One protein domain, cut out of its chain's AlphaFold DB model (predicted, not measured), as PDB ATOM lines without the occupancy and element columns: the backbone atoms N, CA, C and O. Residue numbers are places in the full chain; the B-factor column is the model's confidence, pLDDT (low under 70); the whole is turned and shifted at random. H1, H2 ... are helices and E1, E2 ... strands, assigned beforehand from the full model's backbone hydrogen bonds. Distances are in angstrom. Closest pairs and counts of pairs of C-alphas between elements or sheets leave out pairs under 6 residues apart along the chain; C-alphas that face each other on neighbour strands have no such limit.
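This is residues 65 to 188 of the 188 residues of the protein "Thioredoxin_15 domain-containing protein" of Necator americanus (UniProt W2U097). A helix near the middle, H3, is surrounded by the other parts: H4 folds back beside it as a hairpin, H5 crosses it on one side, and a small sheet of two strands, E1 and E2, lies on another side. H1 packs on the sheet, mostly by E1, and the short helices H2 and H6 sit near the end of E2, while residues 65 to 78 form a long loop at one end of the domain. The printed part has 124 residues with six named helices and two named strands, in the order E1 H1 E2 H2 H3 H4 H5 H6; the sheet, E1 beside E2, is parallel and the class is mostly helix. The whole is compact, with a radius of gyration of the C-alphas of 13.8 A, and rounded, with spans of 36 by 34 by 30 A.

E1, residues 79 to 83, and E2, residues 103 to 107, are parallel neighbours at 23 degrees; N 106 and O 81 are 2.8 A apart and N 81 and O 104 2.9 A, within hydrogen-bond range. With H1, residues 88 to 98, they form a strand-helix-strand unit, two parallel neighbour strands with a helix between them in the chain, and its crossover is right-handed. The closest C-alphas of E1 and H1, those of Ala 83 and Gly 90, are 5.0 A apart. Residues 65 to 66 pair antiparallel with residues 103 to 104 of E2. The closest C-alphas of E2 and H3, residues 121 to 131, are those of Val 107 and Ser 122, 6.3 A. H3 is the hub, touching four other helices. H3 and H4, residues 134 to 151, are a helical hairpin: they touch through residues 137 to 144 of H4 alone, closest at the C-alphas of Ala 128 and Ala 137, 5.2 A, at a shallow tilt of 15 degrees, opposite ways. H5, residues 165 to 175, touches H3 at a steep tilt of 64 degrees, with the C-alphas of Ala 127 and Arg 175 closest, 5.6 A. H6, residues 181 to 186, only just touches H3, with 3 pairs of C-alphas within 8 A, the closest being His 126 and Ile 183, 7.4 A. H2, residues 112 to 115, touches H3 only at the corner, and only just, with 3 pairs of C-alphas within 8 A, closest at Ser 115 and Ser 122, 5.2 A. H4 and H5 are apart. In H1, H3, H4, H5 and H6 every O i to N i+4 pair is within hydrogen-bond range; H2 is too short for such a pair.

E1 begins at C-alpha 79, (4.267, 10.561, 17.737), and E1 and E2 are each 12.8 A long. H4, the longest helix, is 26.0 A long, from C-alpha 134 at (17.054, 17.596, 22.715); H1 measures 15.4 A, H5 15.3 A and H3 15.2 A. H6 ends at C-alpha 186, (-1.601, 19.060, 29.924).

The C-alphas of Thr 74 and Ser 153 are the two farthest apart, 38.7 A. The printed part has no cut; the link from H4 to H5 is long, with 13 residues. The mean pLDDT of the printed part is 84.6, and residues 68 to 77 and 150 to 157 are under 70.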
ATOM      1  N   TYR A  65       9.933  17.736  20.762       86.50
ATOM      2  CA  TYR A  65      10.191  16.337  20.423       86.50
ATOM      3  C   TYR A  65      11.549  15.893  20.952       86.50
ATOM      4  O   TYR A  65      12.541  16.595  20.796       86.50
ATOM      5  N   LEU A  66      11.624  14.708  21.544       86.50
ATOM      6  CA  LEU A  66      12.886  14.078  21.912       86.50
ATOM      7  C   LEU A  66      13.525  13.469  20.666       86.50
ATOM      8  O   LEU A  66      13.073  12.429  20.181       86.50
ATOM      9  N   LYS A  67      14.582  14.114  20.173       81.19
ATOM     10  CA  LYS A  67      15.337  13.690  18.992       81.19
ATOM     11  C   LYS A  67      16.699  13.115  19.361       81.19
ATOM     12  O   LYS A  67      17.211  13.347  20.456       81.19
ATOM     13  N   GLY A  68      17.252  12.286  18.475       69.19
ATOM     14  CA  GLY A  68      18.605  11.736  18.639       69.19
ATOM     15  C   GLY A  68      19.721  12.731  18.308       69.19
ATOM     16  O   GLY A  68      20.809  12.626  18.870       69.19
ATOM     17  N   SER A  69      19.437  13.690  17.429       68.25
ATOM     18  CA  SER A  69      20.355  14.730  16.966       68.25
ATOM     19  C   SER A  69      19.716  16.110  17.095       68.25
ATOM     20  O   SER A  69      18.494  16.238  17.048       68.25
ATOM     21  N   GLU A  70      20.555  17.140  17.201       66.06
ATOM     22  CA  GLU A  70      20.128  18.544  17.099       66.06
ATOM     23  C   GLU A  70      19.913  18.982  15.638       66.06
ATOM     24  O   GLU A  70      19.392  20.064  15.394       66.06
ATOM     25  N   ASP A  71      20.290  18.147  14.658       67.38
ATOM     26  CA  ASP A  71      20.080  18.446  13.243       67.38
ATOM     27  C   ASP A  71      18.583  18.528  12.916       67.38
ATOM     28  O   ASP A  71      17.833  17.557  13.092       67.38
ATOM     29  N   ASP A  72      18.169  19.678  12.383       60.66
ATOM     30  CA  ASP A  72      16.814  19.924  11.902       60.66
ATOM     31  C   ASP A  72      16.538  19.105  10.638       60.66
ATOM     32  O   ASP A  72      16.704  19.544   9.501       60.66
ATOM     33  N   HIS A  73      16.085  17.874  10.847       63.97
ATOM     34  CA  HIS A  73      15.494  17.045   9.811       63.97
ATOM     35  C   HIS A  73      13.994  16.880  10.061       63.97
ATOM     36  O   HIS A  73      13.506  16.869  11.198       63.97
ATOM     37  N   THR A  74      13.242  16.780   8.962       57.47
ATOM     38  CA  THR A  74      11.799  16.533   9.014       57.47
ATOM     39  C   THR A  74      11.571  15.085   9.431       57.47
ATOM     40  O   THR A  74      11.886  14.156   8.688       57.47
ATOM     41  N   VAL A  75      11.020  14.888  10.627       60.69
ATOM     42  CA  VAL A  75      10.610  13.564  11.097       60.69
ATOM     43  C   VAL A  75       9.329  13.193  10.353       60.69
ATOM     44  O   VAL A  75       8.315  13.871  10.490       60.69
ATOM     45  N   LEU A  76       9.369  12.125   9.554       58.22
ATOM     46  CA  LEU A  76       8.221  11.669   8.750       58.22
ATOM     47  C   LEU A  76       7.014  11.234   9.600       58.22
ATOM     48  O   LEU A  76       5.910  11.104   9.075       58.22
ATOM     49  N   LEU A  77       7.213  11.001  10.902       65.50
ATOM     50  CA  LEU A  77       6.164  10.605  11.830       65.50
ATOM     51  C   LEU A  77       6.297  11.365  13.152       65.50
ATOM     52  O   LEU A  77       7.250  11.172  13.902       65.50
ATOM     53  N   THR A  78       5.310  12.196  13.471       73.44
ATOM     54  CA  THR A  78       5.194  12.825  14.787       73.44
ATOM     55  C   THR A  78       4.359  11.936  15.701       73.44
ATOM     56  O   THR A  78       3.146  11.836  15.520       73.44
ATOM     57  N   LEU A  79       4.985  11.292  16.690       87.00
ATOM     58  CA  LEU A  79       4.267  10.561  17.737       87.00
ATOM     59  C   LEU A  79       4.212  11.397  19.014       87.00
ATOM     60  O   LEU A  79       5.244  11.871  19.487       87.00
ATOM     61  N   TRP A  80       3.025  11.539  19.599       90.94
ATOM     62  CA  TRP A  80       2.862  12.096  20.940       90.94
ATOM     63  C   TRP A  80       2.429  11.013  21.909       90.94
ATOM     64  O   TRP A  80       1.572  10.186  21.596       90.94
ATOM     65  N   ILE A  81       3.018  11.038  23.096       93.19
ATOM     66  CA  ILE A  81       2.644  10.154  24.191       93.19
ATOM     67  C   ILE A  81       2.055  10.984  25.303       93.19
ATOM     68  O   ILE A  81       2.718  11.855  25.853       93.19
ATOM     69  N   ILE A  82       0.815  10.654  25.638       94.00
ATOM     70  CA  ILE A  82       0.086  11.219  26.761       94.00
ATOM     71  C   ILE A  82       0.105  10.160  27.859       94.00
ATOM     72  O   ILE A  82      -0.408   9.055  27.658       94.00
ATOM     73  N   ALA A  83       0.755  10.451  28.985       95.00
ATOM     74  CA  ALA A  83       0.922   9.472  30.053       95.00
ATOM     75  C   ALA A  83       1.112  10.111  31.431       95.00
ATOM     76  O   ALA A  83       1.696  11.184  31.563       95.00
ATOM     77  N   ASP A  84       0.709   9.365  32.459       94.94
ATOM     78  CA  ASP A  84       1.055   9.649  33.849       94.94
ATOM     79  C   ASP A  84       2.464   9.114  34.156       94.94
ATOM     80  O   ASP A  84       2.660   7.909  34.368       94.94
ATOM     81  N   LEU A  85       3.447  10.017  34.188       93.69
ATOM     82  CA  LEU A  85       4.858   9.696  34.428       93.69
ATOM     83  C   LEU A  85       5.163   9.342  35.886       93.69
ATOM     84  O   LEU A  85       6.232   8.807  36.194       93.69
ATOM     85  N   ASP A  86       4.242   9.591  36.808       91.69
ATOM     86  CA  ASP A  86       4.430   9.207  38.199       91.69
ATOM     87  C   ASP A  86       4.050   7.738  38.436       91.69
ATOM     88  O   ASP A  86       4.482   7.152  39.434       91.69
ATOM     89  N   THR A  87       3.380   7.093  37.471       91.38
ATOM     90  CA  THR A  87       3.027   5.667  37.511       91.38
ATOM     91  C   THR A  87       4.031   4.763  36.776       91.38
ATOM     92  O   THR A  87       4.547   5.126  35.716       91.38
ATOM     93  N   PRO A  88       4.241   3.510  37.236       90.88
ATOM     94  CA  PRO A  88       5.081   2.542  36.521       90.88
ATOM     95  C   PRO A  88       4.600   2.246  35.090       90.88
ATOM     96  O   PRO A  88       5.400   2.010  34.188       90.88
ATOM     97  N   LYS A  89       3.278   2.258  34.862       92.25
ATOM     98  CA  LYS A  89       2.693   1.990  33.539       92.25
ATOM     99  C   LYS A  89       3.015   3.106  32.544       92.25
ATOM    100  O   LYS A  89       3.397   2.791  31.418       92.25
ATOM    101  N   GLY A  90       2.887   4.371  32.951       93.62
ATOM    102  CA  GLY A  90       3.207   5.509  32.089       93.62
ATOM    103  C   GLY A  90       4.699   5.600  31.773       93.62
ATOM    104  O   GLY A  90       5.069   5.760  30.612       93.62
ATOM    105  N   LEU A  91       5.565   5.356  32.762       92.44
ATOM    106  CA  LEU A  91       7.017   5.298  32.544       92.44
ATOM    107  C   LEU A  91       7.416   4.203  31.561       92.44
ATOM    108  O   LEU A  91       8.169   4.452  30.621       92.44
ATOM    109  N   LYS A  92       6.857   3.000  31.727       92.62
ATOM    110  CA  LYS A  92       7.106   1.886  30.810       92.62
ATOM    111  C   LYS A  92       6.639   2.197  29.386       92.62
ATOM    112  O   LYS A  92       7.308   1.793  28.435       92.62
ATOM    113  N   LEU A  93       5.514   2.895  29.223       93.62
ATOM    114  CA  LEU A  93       5.015   3.325  27.912       93.62
ATOM    115  C   LEU A  93       6.003   4.278  27.228       93.62
ATOM    116  O   LEU A  93       6.408   4.028  26.092       93.62
ATOM    117  N   VAL A  94       6.436   5.317  27.942       93.44
ATOM    118  CA  VAL A  94       7.381   6.326  27.440       93.44
ATOM    119  C   VAL A  94       8.729   5.691  27.108       93.44
ATOM    120  O   VAL A  94       9.237   5.872  26.004       93.44
ATOM    121  N   HIS A  95       9.274   4.867  28.005       91.62
ATOM    122  CA  HIS A  95      10.539   4.164  27.791       91.62
ATOM    123  C   HIS A  95      10.526   3.291  26.536       91.62
ATOM    124  O   HIS A  95      11.454   3.332  25.726       91.62
ATOM    125  N   ASN A  96       9.462   2.502  26.358       91.19
ATOM    126  CA  ASN A  96       9.334   1.631  25.197       91.19
ATOM    127  C   ASN A  96       9.252   2.435  23.903       91.19
ATOM    128  O   ASN A  96       9.826   2.023  22.899       91.19
ATOM    129  N   ALA A  97       8.576   3.579  23.910       90.88
ATOM    130  CA  ALA A  97       8.450   4.393  22.715       90.88
ATOM    131  C   ALA A  97       9.726   5.171  22.373       90.88
ATOM    132  O   ALA A  97      10.124   5.181  21.211       90.88
ATOM    133  N   MET A  98      10.418   5.730  23.371       89.12
ATOM    134  CA  MET A  98      11.679   6.467  23.181       89.12
ATOM    135  C   MET A  98      12.788   5.617  22.545       89.12
ATOM    136  O   MET A  98      13.735   6.156  21.970       89.12
ATOM    137  N   ARG A  99      12.689   4.286  22.654       86.00
ATOM    138  CA  ARG A  99      13.599   3.335  22.000       86.00
ATOM    139  C   ARG A  99      13.387   3.210  20.494       86.00
ATOM    140  O   ARG A  99      14.319   2.815  19.805       86.00
ATOM    141  N   HIS A 100      12.186   3.493  20.003       83.69
ATOM    142  CA  HIS A 100      11.799   3.201  18.621       83.69
ATOM    143  C   HIS A 100      11.550   4.459  17.794       83.69
ATOM    144  O   HIS A 100      11.700   4.410  16.577       83.69
ATOM    145  N   LEU A 101      11.137   5.558  18.428       83.69
ATOM    146  CA  LEU A 101      10.649   6.747  17.740       83.69
ATOM    147  C   LEU A 101      11.140   8.024  18.420       83.69
ATOM    148  O   LEU A 101      11.351   8.068  19.635       83.69
ATOM    149  N   GLU A 102      11.265   9.077  17.621       85.81
ATOM    150  CA  GLU A 102      11.294  10.445  18.126       85.81
ATOM    151  C   GLU A 102       9.866  10.856  18.487       85.81
ATOM    152  O   GLU A 102       8.924  10.598  17.732       85.81
ATOM    153  N   LEU A 103       9.677  11.434  19.670       90.00
ATOM    154  CA  LEU A 103       8.337  11.639  20.217       90.00
ATOM    155  C   LEU A 103       8.231  12.893  21.073       90.00
ATOM    156  O   LEU A 103       9.201  13.310  21.703       90.00
ATOM    157  N   GLY A 104       7.033  13.466  21.104       90.62
ATOM    158  CA  GLY A 104       6.620  14.452  22.100       90.62
ATOM    159  C   GLY A 104       6.006  13.754  23.313       90.62
ATOM    160  O   GLY A 104       5.365  12.709  23.171       90.62
ATOM    161  N   ILE A 105       6.199  14.319  24.502       93.25
ATOM    162  CA  ILE A 105       5.588  13.822  25.740       93.25
ATOM    163  C   ILE A 105       4.647  14.899  26.272       93.25
ATOM    164  O   ILE A 105       5.072  16.033  26.486       93.25
ATOM    165  N   VAL A 106       3.399  14.514  26.516       93.06
ATOM    166  CA  VAL A 106       2.398  15.292  27.251       93.06
ATOM    167  C   VAL A 106       2.225  14.639  28.612       93.06
ATOM    168  O   VAL A 106       1.948  13.436  28.711       93.06
ATOM    169  N   VAL A 107       2.432  15.422  29.663       92.88
ATOM    170  CA  VAL A 107       2.412  14.923  31.035       92.88
ATOM    171  C   VAL A 107       0.977  14.995  31.537       92.88
ATOM    172  O   VAL A 107       0.500  16.073  31.852       92.88
ATOM    173  N   ASN A 108       0.295  13.850  31.602       94.19
ATOM    174  CA  ASN A 108      -1.097  13.761  32.054       94.19
ATOM    175  C   ASN A 108      -1.177  12.952  33.361       94.19
ATOM    176  O   ASN A 108      -1.401  11.735  33.323       94.19
ATOM    177  N   PRO A 109      -0.883  13.583  34.508       93.56
ATOM    178  CA  PRO A 109      -0.862  12.922  35.799       93.56
ATOM    179  C   PRO A 109      -2.252  12.688  36.390       93.56
ATOM    180  O   PRO A 109      -3.146  13.520  36.297       93.56
ATOM    181  N   THR A 110      -2.390  11.601  37.150       91.62
ATOM    182  CA  THR A 110      -3.603  11.333  37.942       91.62
ATOM    183  C   THR A 110      -3.738  12.286  39.142       91.62
ATOM    184  O   THR A 110      -4.837  12.502  39.647       91.62
ATOM    185  N   SER A 111      -2.623  12.834  39.640       92.19
ATOM    186  CA  SER A 111      -2.589  13.761  40.779       92.19
ATOM    187  C   SER A 111      -1.645  14.923  40.491       92.19
ATOM    188  O   SER A 111      -0.432  14.794  40.651       92.19
ATOM    189  N   GLU A 112      -2.215  16.071  40.123       90.75
ATOM    190  CA  GLU A 112      -1.451  17.296  39.862       90.75
ATOM    191  C   GLU A 112      -0.567  17.684  41.052       90.75
ATOM    192  O   GLU A 112       0.609  17.967  40.860       90.75
ATOM    193  N   ASP A 113      -1.084  17.629  42.283       89.19
ATOM    194  CA  ASP A 113      -0.330  18.023  43.482       89.19
ATOM    195  C   ASP A 113       0.954  17.208  43.669       89.19
ATOM    196  O   ASP A 113       2.002  17.763  44.004       89.19
ATOM    197  N   ARG A 114       0.896  15.891  43.422       88.88
ATOM    198  CA  ARG A 114       2.081  15.023  43.470       88.88
ATOM    199  C   ARG A 114       3.029  15.351  42.321       88.88
ATOM    200  O   ARG A 114       4.235  15.456  42.529       88.88
ATOM    201  N   SER A 115       2.493  15.536  41.125       90.94
ATOM    202  CA  SER A 115       3.276  15.799  39.920       90.94
ATOM    203  C   SER A 115       3.917  17.182  39.904       90.94
ATOM    204  O   SER A 115       4.966  17.345  39.290       90.94
ATOM    205  N   CYS A 116       3.369  18.153  40.632       90.69
ATOM    206  CA  CYS A 116       3.957  19.479  40.808       90.69
ATOM    207  C   CYS A 116       5.113  19.516  41.820       90.69
ATOM    208  O   CYS A 116       5.796  20.536  41.919       90.69
ATOM    209  N   GLN A 117       5.358  18.445  42.586       89.31
ATOM    210  CA  GLN A 117       6.500  18.401  43.504       89.31
ATOM    211  C   GLN A 117       7.818  18.472  42.720       89.31
ATOM    212  O   GLN A 117       7.970  17.830  41.685       89.31
ATOM    213  N   ALA A 118       8.798  19.228  43.228       83.81
ATOM    214  CA  ALA A 118      10.026  19.574  42.496       83.81
ATOM    215  C   ALA A 118      10.861  18.373  41.998       83.81
ATOM    216  O   ALA A 118      11.612  18.506  41.033       83.81
ATOM    217  N   ASN A 119      10.739  17.215  42.653       85.00
ATOM    218  CA  ASN A 119      11.466  15.988  42.313       85.00
ATOM    219  C   ASN A 119      10.537  14.847  41.855       85.00
ATOM    220  O   ASN A 119      10.961  13.694  41.807       85.00
ATOM    221  N   SER A 120       9.274  15.141  41.524       89.88
ATOM    222  CA  SER A 120       8.399  14.157  40.877       89.88
ATOM    223  C   SER A 120       8.937  13.805  39.483       89.88
ATOM    224  O   SER A 120       9.657  14.595  38.861       89.88
ATOM    225  N   MET A 121       8.557  12.643  38.942       91.38
ATOM    226  CA  MET A 121       8.964  12.291  37.576       91.38
ATOM    227  C   MET A 121       8.376  13.271  36.568       91.38
ATOM    228  O   MET A 121       9.068  13.708  35.652       91.38
ATOM    229  N   SER A 122       7.109  13.630  36.760       93.19
ATOM    230  CA  SER A 122       6.390  14.578  35.913       93.19
ATOM    231  C   SER A 122       7.080  15.942  35.851       93.19
ATOM    232  O   SER A 122       7.330  16.446  34.757       93.19
ATOM    233  N   SER A 123       7.467  16.503  37.000       92.50
ATOM    234  CA  SER A 123       8.158  17.795  37.083       92.50
ATOM    235  C   SER A 123       9.553  17.738  36.465       92.50
ATOM    236  O   SER A 123       9.916  18.601  35.665       92.50
ATOM    237  N   LEU A 124      10.319  16.680  36.750       92.94
ATOM    238  CA  LEU A 124      11.665  16.514  36.199       92.94
ATOM    239  C   LEU A 124      11.657  16.337  34.676       92.94
ATOM    240  O   LEU A 124      12.477  16.948  33.989       92.94
ATOM    241  N   VAL A 125      10.732  15.540  34.133       93.69
ATOM    242  CA  VAL A 125      10.579  15.382  32.678       93.69
ATOM    243  C   VAL A 125      10.091  16.680  32.042       93.69
ATOM    244  O   VAL A 125      10.641  17.092  31.021       93.69
ATOM    245  N   HIS A 126       9.119  17.361  32.650       93.00
ATOM    246  CA  HIS A 126       8.641  18.654  32.166       93.00
ATOM    247  C   HIS A 126       9.775  19.690  32.096       93.00
ATOM    248  O   HIS A 126       9.984  20.321  31.056       93.00
ATOM    249  N   ALA A 127      10.562  19.809  33.167       93.44
ATOM    250  CA  ALA A 127      11.722  20.687  33.215       93.44
ATOM    251  C   ALA A 127      12.774  20.299  32.170       93.44
ATOM    252  O   ALA A 127      13.283  21.170  31.469       93.44
ATOM    253  N   ALA A 128      13.076  19.007  32.016       93.44
ATOM    254  CA  ALA A 128      14.033  18.531  31.020       93.44
ATOM    255  C   ALA A 128      13.605  18.908  29.598       93.44
ATOM    256  O   ALA A 128      14.406  19.436  28.831       93.44
ATOM    257  N   LEU A 129      12.328  18.711  29.265       92.19
ATOM    258  CA  LEU A 129      11.783  19.077  27.961       92.19
ATOM    259  C   LEU A 129      11.838  20.584  27.714       92.19
ATOM    260  O   LEU A 129      12.049  20.991  26.577       92.19
ATOM    261  N   LYS A 130      11.653  21.427  28.734       91.44
ATOM    262  CA  LYS A 130      11.663  22.890  28.570       91.44
ATOM    263  C   LYS A 130      13.063  23.497  28.562       91.44
ATOM    264  O   LYS A 130      13.299  24.406  27.774       91.44
ATOM    265  N   LEU A 131      13.962  23.005  29.405       92.50
ATOM    266  CA  LEU A 131      15.219  23.686  29.728       92.50
ATOM    267  C   LEU A 131      16.446  23.059  29.060       92.50
ATOM    268  O   LEU A 131      17.455  23.738  28.891       92.50
ATOM    269  N   LEU A 132      16.389  21.775  28.692       91.75
ATOM    270  CA  LEU A 132      17.528  21.089  28.085       91.75
ATOM    271  C   LEU A 132      17.441  21.088  26.548       91.75
ATOM    272  O   LEU A 132      16.339  21.125  25.978       91.75
ATOM    273  N   PRO A 133      18.593  21.025  25.856       89.56
ATOM    274  CA  PRO A 133      18.656  20.627  24.450       89.56
ATOM    275  C   PRO A 133      18.140  19.193  24.247       89.56
ATOM    276  O   PRO A 133      18.051  18.414  25.201       89.56
ATOM    277  N   HIS A 134      17.772  18.837  23.018       87.94
ATOM    278  CA  HIS A 134      17.054  17.596  22.715       87.94
ATOM    279  C   HIS A 134      17.859  16.345  23.086       87.94
ATOM    280  O   HIS A 134      17.315  15.416  23.698       87.94
ATOM    281  N   ASN A 135      19.156  16.343  22.782       86.06
ATOM    282  CA  ASN A 135      20.065  15.247  23.114       86.06
ATOM    283  C   ASN A 135      20.179  15.019  24.638       86.06
ATOM    284  O   ASN A 135      20.013  13.892  25.117       86.06
ATOM    285  N   PHE A 136      20.388  16.089  25.409       89.50
ATOM    286  CA  PHE A 136      20.508  16.047  26.863       89.50
ATOM    287  C   PHE A 136      19.176  15.705  27.524       89.50
ATOM    288  O   PHE A 136      19.160  14.902  28.453       89.50
ATOM    289  N   ALA A 137      18.054  16.227  27.021       91.88
ATOM    290  CA  ALA A 137      16.723  15.871  27.507       91.88
ATOM    291  C   ALA A 137      16.467  14.365  27.343       91.88
ATOM    292  O   ALA A 137      16.057  13.693  28.292       91.88
ATOM    293  N   LYS A 138      16.776  13.802  26.166       90.25
ATOM    294  CA  LYS A 138      16.615  12.367  25.890       90.25
ATOM    295  C   LYS A 138      17.492  11.510  26.802       90.25
ATOM    296  O   LYS A 138      17.001  10.520  27.354       90.25
ATOM    297  N   GLN A 139      18.762  11.878  26.981       89.62
ATOM    298  CA  GLN A 139      19.685  11.173  27.874       89.62
ATOM    299  C   GLN A 139      19.213  11.241  29.332       89.62
ATOM    300  O   GLN A 139      19.109  10.208  29.994       89.62
ATOM    301  N   PHE A 140      18.869  12.440  29.802       92.19
ATOM    302  CA  PHE A 140      18.407  12.697  31.160       92.19
ATOM    303  C   PHE A 140      17.151  11.883  31.487       92.19
ATOM    304  O   PHE A 140      17.153  11.112  32.444       92.19
ATOM    305  N   ILE A 141      16.114  11.956  30.645       92.62
ATOM    306  CA  ILE A 141      14.860  11.208  30.835       92.62
ATOM    307  C   ILE A 141      15.110   9.694  30.804       92.62
ATOM    308  O   ILE A 141      14.563   8.959  31.624       92.62
ATOM    309  N   THR A 142      15.973   9.210  29.905       90.44
ATOM    310  CA  THR A 142      16.324   7.781  29.848       90.44
ATOM    311  C   THR A 142      16.980   7.310  31.146       90.44
ATOM    312  O   THR A 142      16.662   6.227  31.639       90.44
ATOM    313  N   ASN A 143      17.883   8.112  31.710       89.69
ATOM    314  CA  ASN A 143      18.540   7.797  32.974       89.69
ATOM    315  C   ASN A 143      17.561   7.865  34.153       89.69
ATOM    316  O   ASN A 143      17.599   6.985  35.011       89.69
ATOM    317  N   LEU A 144      16.638   8.836  34.166       90.06
ATOM    318  CA  LEU A 144      15.612   8.954  35.211       90.06
ATOM    319  C   LEU A 144      14.724   7.716  35.277       90.06
ATOM    320  O   LEU A 144      14.488   7.168  36.352       90.06
ATOM    321  N   ILE A 145      14.254   7.259  34.117       89.56
ATOM    322  CA  ILE A 145      13.407   6.071  34.033       89.56
ATOM    323  C   ILE A 145      14.162   4.843  34.557       89.56
ATOM    324  O   ILE A 145      13.622   4.101  35.374       89.56
ATOM    325  N   LYS A 146      15.419   4.650  34.131       85.69
ATOM    326  CA  LYS A 146      16.253   3.526  34.591       85.69
ATOM    327  C   LYS A 146      16.454   3.535  36.104       85.69
ATOM    328  O   LYS A 146      16.412   2.474  36.713       85.69
ATOM    329  N   LEU A 147      16.669   4.707  36.701       81.25
ATOM    330  CA  LEU A 147      16.849   4.836  38.144       81.25
ATOM    331  C   LEU A 147      15.579   4.414  38.901       81.25
ATOM    332  O   LEU A 147      15.647   3.608  39.824       81.25
ATOM    333  N   LYS A 148      14.409   4.902  38.472       76.38
ATOM    334  CA  LYS A 148      13.128   4.584  39.122       76.38
ATOM    335  C   LYS A 148      12.724   3.112  38.973       76.38
ATOM    336  O   LYS A 148      12.082   2.569  39.872       76.38
ATOM    337  N   ASP A 149      13.122   2.464  37.877       70.44
ATOM    338  CA  ASP A 149      12.957   1.016  37.698       70.44
ATOM    339  C   ASP A 149      13.790   0.200  38.708       70.44
ATOM    340  O   ASP A 149      13.387  -0.911  39.051       70.44
ATOM    341  N   VAL A 150      14.920   0.737  39.191       65.12
ATOM    342  CA  VAL A 150      15.839   0.052  40.121       65.12
ATOM    343  C   VAL A 150      15.510   0.340  41.588       65.12
ATOM    344  O   VAL A 150      15.458  -0.598  42.378       65.12
ATOM    345  N   ASP A 151      15.273   1.601  41.962       58.84
ATOM    346  CA  ASP A 151      15.251   1.995  43.383       58.84
ATOM    347  C   ASP A 151      13.866   1.966  44.049       58.84
ATOM    348  O   ASP A 151      13.787   2.071  45.273       58.84
ATOM    349  N   HIS A 152      12.764   1.835  43.292       57.91
ATOM    350  CA  HIS A 152      11.367   1.819  43.789       57.91
ATOM    351  C   HIS A 152      10.992   2.925  44.814       57.91
ATOM    352  O   HIS A 152       9.922   2.872  45.423       57.91
ATOM    353  N   SER A 153      11.839   3.939  44.984       55.84
ATOM    354  CA  SER A 153      11.774   5.007  45.982       55.84
ATOM    355  C   SER A 153      12.221   6.341  45.370       55.84
ATOM    356  O   SER A 153      12.597   6.395  44.195       55.84
ATOM    357  N   ASP A 154      12.066   7.429  46.131       56.66
ATOM    358  CA  ASP A 154      12.300   8.806  45.680       56.66
ATOM    359  C   ASP A 154      13.695   8.982  45.068       56.66
ATOM    360  O   ASP A 154      14.675   8.481  45.606       56.66
ATOM    361  N   ILE A 155      13.774   9.717  43.952       62.66
ATOM    362  CA  ILE A 155      15.000   9.955  43.174       62.66
ATOM    363  C   ILE A 155      15.990  10.750  44.042       62.66
ATOM    364  O   ILE A 155      15.813  11.965  44.186       62.66
ATOM    365  N   PRO A 156      17.021  10.120  44.641       58.41
ATOM    366  CA  PRO A 156      17.769  10.762  45.715       58.41
ATOM    367  C   PRO A 156      18.980  11.541  45.196       58.41
ATOM    368  O   PRO A 156      19.459  12.448  45.874       58.41
ATOM    369  N   ASN A 157      19.471  11.222  43.994       69.19
ATOM    370  CA  ASN A 157      20.610  11.900  43.394       69.19
ATOM    371  C   ASN A 157      20.472  11.988  41.867       69.19
ATOM    372  O   ASN A 157      20.317  10.975  41.187       69.19
ATOM    373  N   LEU A 158      20.528  13.212  41.345       76.44
ATOM    374  CA  LEU A 158      20.470  13.513  39.914       76.44
ATOM    375  C   LEU A 158      21.845  13.908  39.340       76.44
ATOM    376  O   LEU A 158      21.961  14.187  38.144       76.44
ATOM    377  N   ASP A 159      22.883  13.961  40.178       71.44
ATOM    378  CA  ASP A 159      24.222  14.352  39.754       71.44
ATOM    379  C   ASP A 159      24.792  13.350  38.744       71.44
ATOM    380  O   ASP A 159      24.634  12.133  38.860       71.44
ATOM    381  N   GLY A 160      25.457  13.875  37.713       70.44
ATOM    382  CA  GLY A 160      26.062  13.071  36.648       70.44
ATOM    383  C   GLY A 160      25.093  12.608  35.555       70.44
ATOM    384  O   GLY A 160      25.525  11.963  34.601       70.44
ATOM    385  N   PHE A 161      23.803  12.961  35.628       77.94
ATOM    386  CA  PHE A 161      22.854  12.665  34.546       77.94
ATOM    387  C   PHE A 161      23.115  13.519  33.301       77.94
ATOM    388  O   PHE A 161      22.821  13.088  32.184       77.94
ATOM    389  N   ILE A 162      23.673  14.714  33.505       80.38
ATOM    390  CA  ILE A 162      24.146  15.629  32.468       80.38
ATOM    391  C   ILE A 162      25.659  15.738  32.633       80.38
ATOM    392  O   ILE A 162      26.136  16.156  33.685       80.38
ATOM    393  N   GLY A 163      26.414  15.335  31.608       74.62
ATOM    394  CA  GLY A 163      27.882  15.317  31.663       74.62
ATOM    395  C   GLY A 163      28.529  16.707  31.653       74.62
ATOM    396  O   GLY A 163      29.698  16.838  31.999       74.62
ATOM    397  N   GLU A 164      27.777  17.741  31.271       84.69
ATOM    398  CA  GLU A 164      28.253  19.120  31.199       84.69
ATOM    399  C   GLU A 164      27.829  19.921  32.442       84.69
ATOM    400  O   GLU A 164      26.647  20.192  32.669       84.69
ATOM    401  N   GLU A 165      28.809  20.312  33.263       85.12
ATOM    402  CA  GLU A 165      28.581  20.929  34.577       85.12
ATOM    403  C   GLU A 165      27.869  22.294  34.496       85.12
ATOM    404  O   GLU A 165      27.070  22.646  35.367       85.12
ATOM    405  N   THR A 166      28.128  23.071  33.444       87.12
ATOM    406  CA  THR A 166      27.492  24.378  33.198       87.12
ATOM    407  C   THR A 166      25.995  24.225  32.936       87.12
ATOM    408  O   THR A 166      25.187  24.885  33.595       87.12
ATOM    409  N   ILE A 167      25.623  23.306  32.040       87.31
ATOM    410  CA  ILE A 167      24.230  22.966  31.728       87.31
ATOM    411  C   ILE A 167      23.537  22.416  32.975       87.31
ATOM    412  O   ILE A 167      22.419  22.827  33.283       87.31
ATOM    413  N   TRP A 168      24.210  21.550  33.739       87.81
ATOM    414  CA  TRP A 168      23.673  20.994  34.982       87.81
ATOM    415  C   TRP A 168      23.329  22.074  36.015       87.81
ATOM    416  O   TRP A 168      22.221  22.094  36.561       87.81
ATOM    417  N   LYS A 169      24.250  23.012  36.263       88.06
ATOM    418  CA  LYS A 169      24.034  24.129  37.198       88.06
ATOM    419  C   LYS A 169      22.882  25.026  36.754       88.06
ATOM    420  O   LYS A 169      22.055  25.410  37.583       88.06
ATOM    421  N   HIS A 170      22.822  25.340  35.462       90.69
ATOM    422  CA  HIS A 170      21.742  26.131  34.882       90.69
ATOM    423  C   HIS A 170      20.387  25.438  35.059       90.69
ATOM    424  O   HIS A 170      19.472  26.002  35.656       90.69
ATOM    425  N   PHE A 171      20.301  24.172  34.647       91.69
ATOM    426  CA  PHE A 171      19.106  23.345  34.767       91.69
ATOM    427  C   PHE A 171      18.596  23.258  36.210       91.69
ATOM    428  O   PHE A 171      17.418  23.499  36.463       91.69
ATOM    429  N   ASN A 172      19.476  22.968  37.175       88.50
ATOM    430  CA  ASN A 172      19.091  22.870  38.583       88.50
ATOM    431  C   ASN A 172      18.589  24.188  39.166       88.50
ATOM    432  O   ASN A 172      17.695  24.177  40.009       88.50
ATOM    433  N   LYS A 173      19.147  25.317  38.731       89.88
ATOM    434  CA  LYS A 173      18.685  26.631  39.170       89.88
ATOM    435  C   LYS A 173      17.313  26.955  38.582       89.88
ATOM    436  O   LYS A 173      16.421  27.379  39.312       89.88
ATOM    437  N   GLU A 174      17.140  26.758  37.280       91.69
ATOM    438  CA  GLU A 174      15.922  27.156  36.571       91.69
ATOM    439  C   GLU A 174      14.735  26.235  36.846       91.69
ATOM    440  O   GLU A 174      13.615  26.722  37.007       91.69
ATOM    441  N   ARG A 175      14.954  24.922  36.992       89.81
ATOM    442  CA  ARG A 175      13.861  23.973  37.270       89.81
ATOM    443  C   ARG A 175      13.131  24.264  38.581       89.81
ATOM    444  O   ARG A 175      11.956  23.951  38.694       89.81
ATOM    445  N   MET A 176      13.809  24.875  39.555       86.19
ATOM    446  CA  MET A 176      13.215  25.251  40.846       86.19
ATOM    447  C   MET A 176      12.280  26.462  40.740       86.19
ATOM    448  O   MET A 176      11.479  26.696  41.640       86.19
ATOM    449  N   ILE A 177      12.400  27.239  39.662       88.44
ATOM    450  CA  ILE A 177      11.597  28.438  39.390       88.44
ATOM    451  C   ILE A 177      10.466  28.109  38.402       88.44
ATOM    452  O   ILE A 177       9.479  28.840  38.310       88.44
ATOM    453  N   LEU A 178      10.591  27.003  37.665       87.19
ATOM    454  CA  LEU A 178       9.608  26.573  36.685       87.19
ATOM    455  C   LEU A 178       8.274  26.239  37.372       87.19
ATOM    456  O   LEU A 178       8.191  25.361  38.230       87.19
ATOM    457  N   GLY A 179       7.220  26.959  36.989       84.62
ATOM    458  CA  GLY A 179       5.873  26.739  37.512       84.62
ATOM    459  C   GLY A 179       5.234  25.451  36.985       84.62
ATOM    460  O   GLY A 179       5.598  24.937  35.931       84.62
ATOM    461  N   CYS A 180       4.215  24.964  37.695       88.69
ATOM    462  CA  CYS A 180       3.484  23.748  37.320       88.69
ATOM    463  C   CYS A 180       2.335  23.995  36.318       88.69
ATOM    464  O   CYS A 180       1.627  23.067  35.936       88.69
ATOM    465  N   ASP A 181       2.129  25.237  35.874       87.44
ATOM    466  CA  ASP A 181       0.973  25.618  35.051       87.44
ATOM    467  C   ASP A 181       0.857  24.807  33.759       87.44
ATOM    468  O   ASP A 181      -0.254  24.509  33.332       87.44
ATOM    469  N   GLN A 182       1.979  24.434  33.137       85.06
ATOM    470  CA  GLN A 182       1.934  23.616  31.926       85.06
ATOM    471  C   GLN A 182       1.494  22.181  32.220       85.06
ATOM    472  O   GLN A 182       0.669  21.665  31.484       85.06
ATOM    473  N   ILE A 183       1.975  21.567  33.306       87.94
ATOM    474  CA  ILE A 183       1.532  20.222  33.713       87.94
ATOM    475  C   ILE A 183       0.020  20.237  33.971       87.94
ATOM    476  O   ILE A 183      -0.684  19.333  33.547       87.94
ATOM    477  N   LYS A 184      -0.498  21.307  34.585       88.12
ATOM    478  CA  LYS A 184      -1.945  21.480  34.779       88.12
ATOM    479  C   LYS A 184      -2.705  21.656  33.467       88.12
ATOM    480  O   LYS A 184      -3.790  21.118  33.328       88.12
ATOM    481  N   LYS A 185      -2.156  22.399  32.497       85.81
ATOM    482  CA  LYS A 185      -2.755  22.522  31.153       85.81
ATOM    483  C   LYS A 185      -2.785  21.179  30.419       85.81
ATOM    484  O   LYS A 185      -3.763  20.901  29.740       85.81
ATOM    485  N   ASP A 186      -1.737  20.374  30.565       84.50
ATOM    486  CA  ASP A 186      -1.601  19.060  29.924       84.50
ATOM    487  C   ASP A 186      -2.569  18.004  30.508       84.50
ATOM    488  O   ASP A 186      -2.883  17.025  29.828       84.50
ATOM    489  N   SER A 187      -3.045  18.201  31.744       84.00
ATOM    490  CA  SER A 187      -4.032  17.343  32.422       84.00
ATOM    491  C   SER A 187      -5.497  17.595  32.031       84.00
ATOM    492  O   SER A 187      -6.358  16.803  32.420       84.00
ATOM    493  N   LEU A 188      -5.798  18.712  31.357       79.69
ATOM    494  CA  LEU A 188      -7.168  19.182  31.093       79.69
ATOM    495  C   LEU A 188      -7.806  18.588  29.832       79.69
ATOM    496  O   LEU A 188      -7.087  18.360  28.833       79.69
TER     497      LEU A 188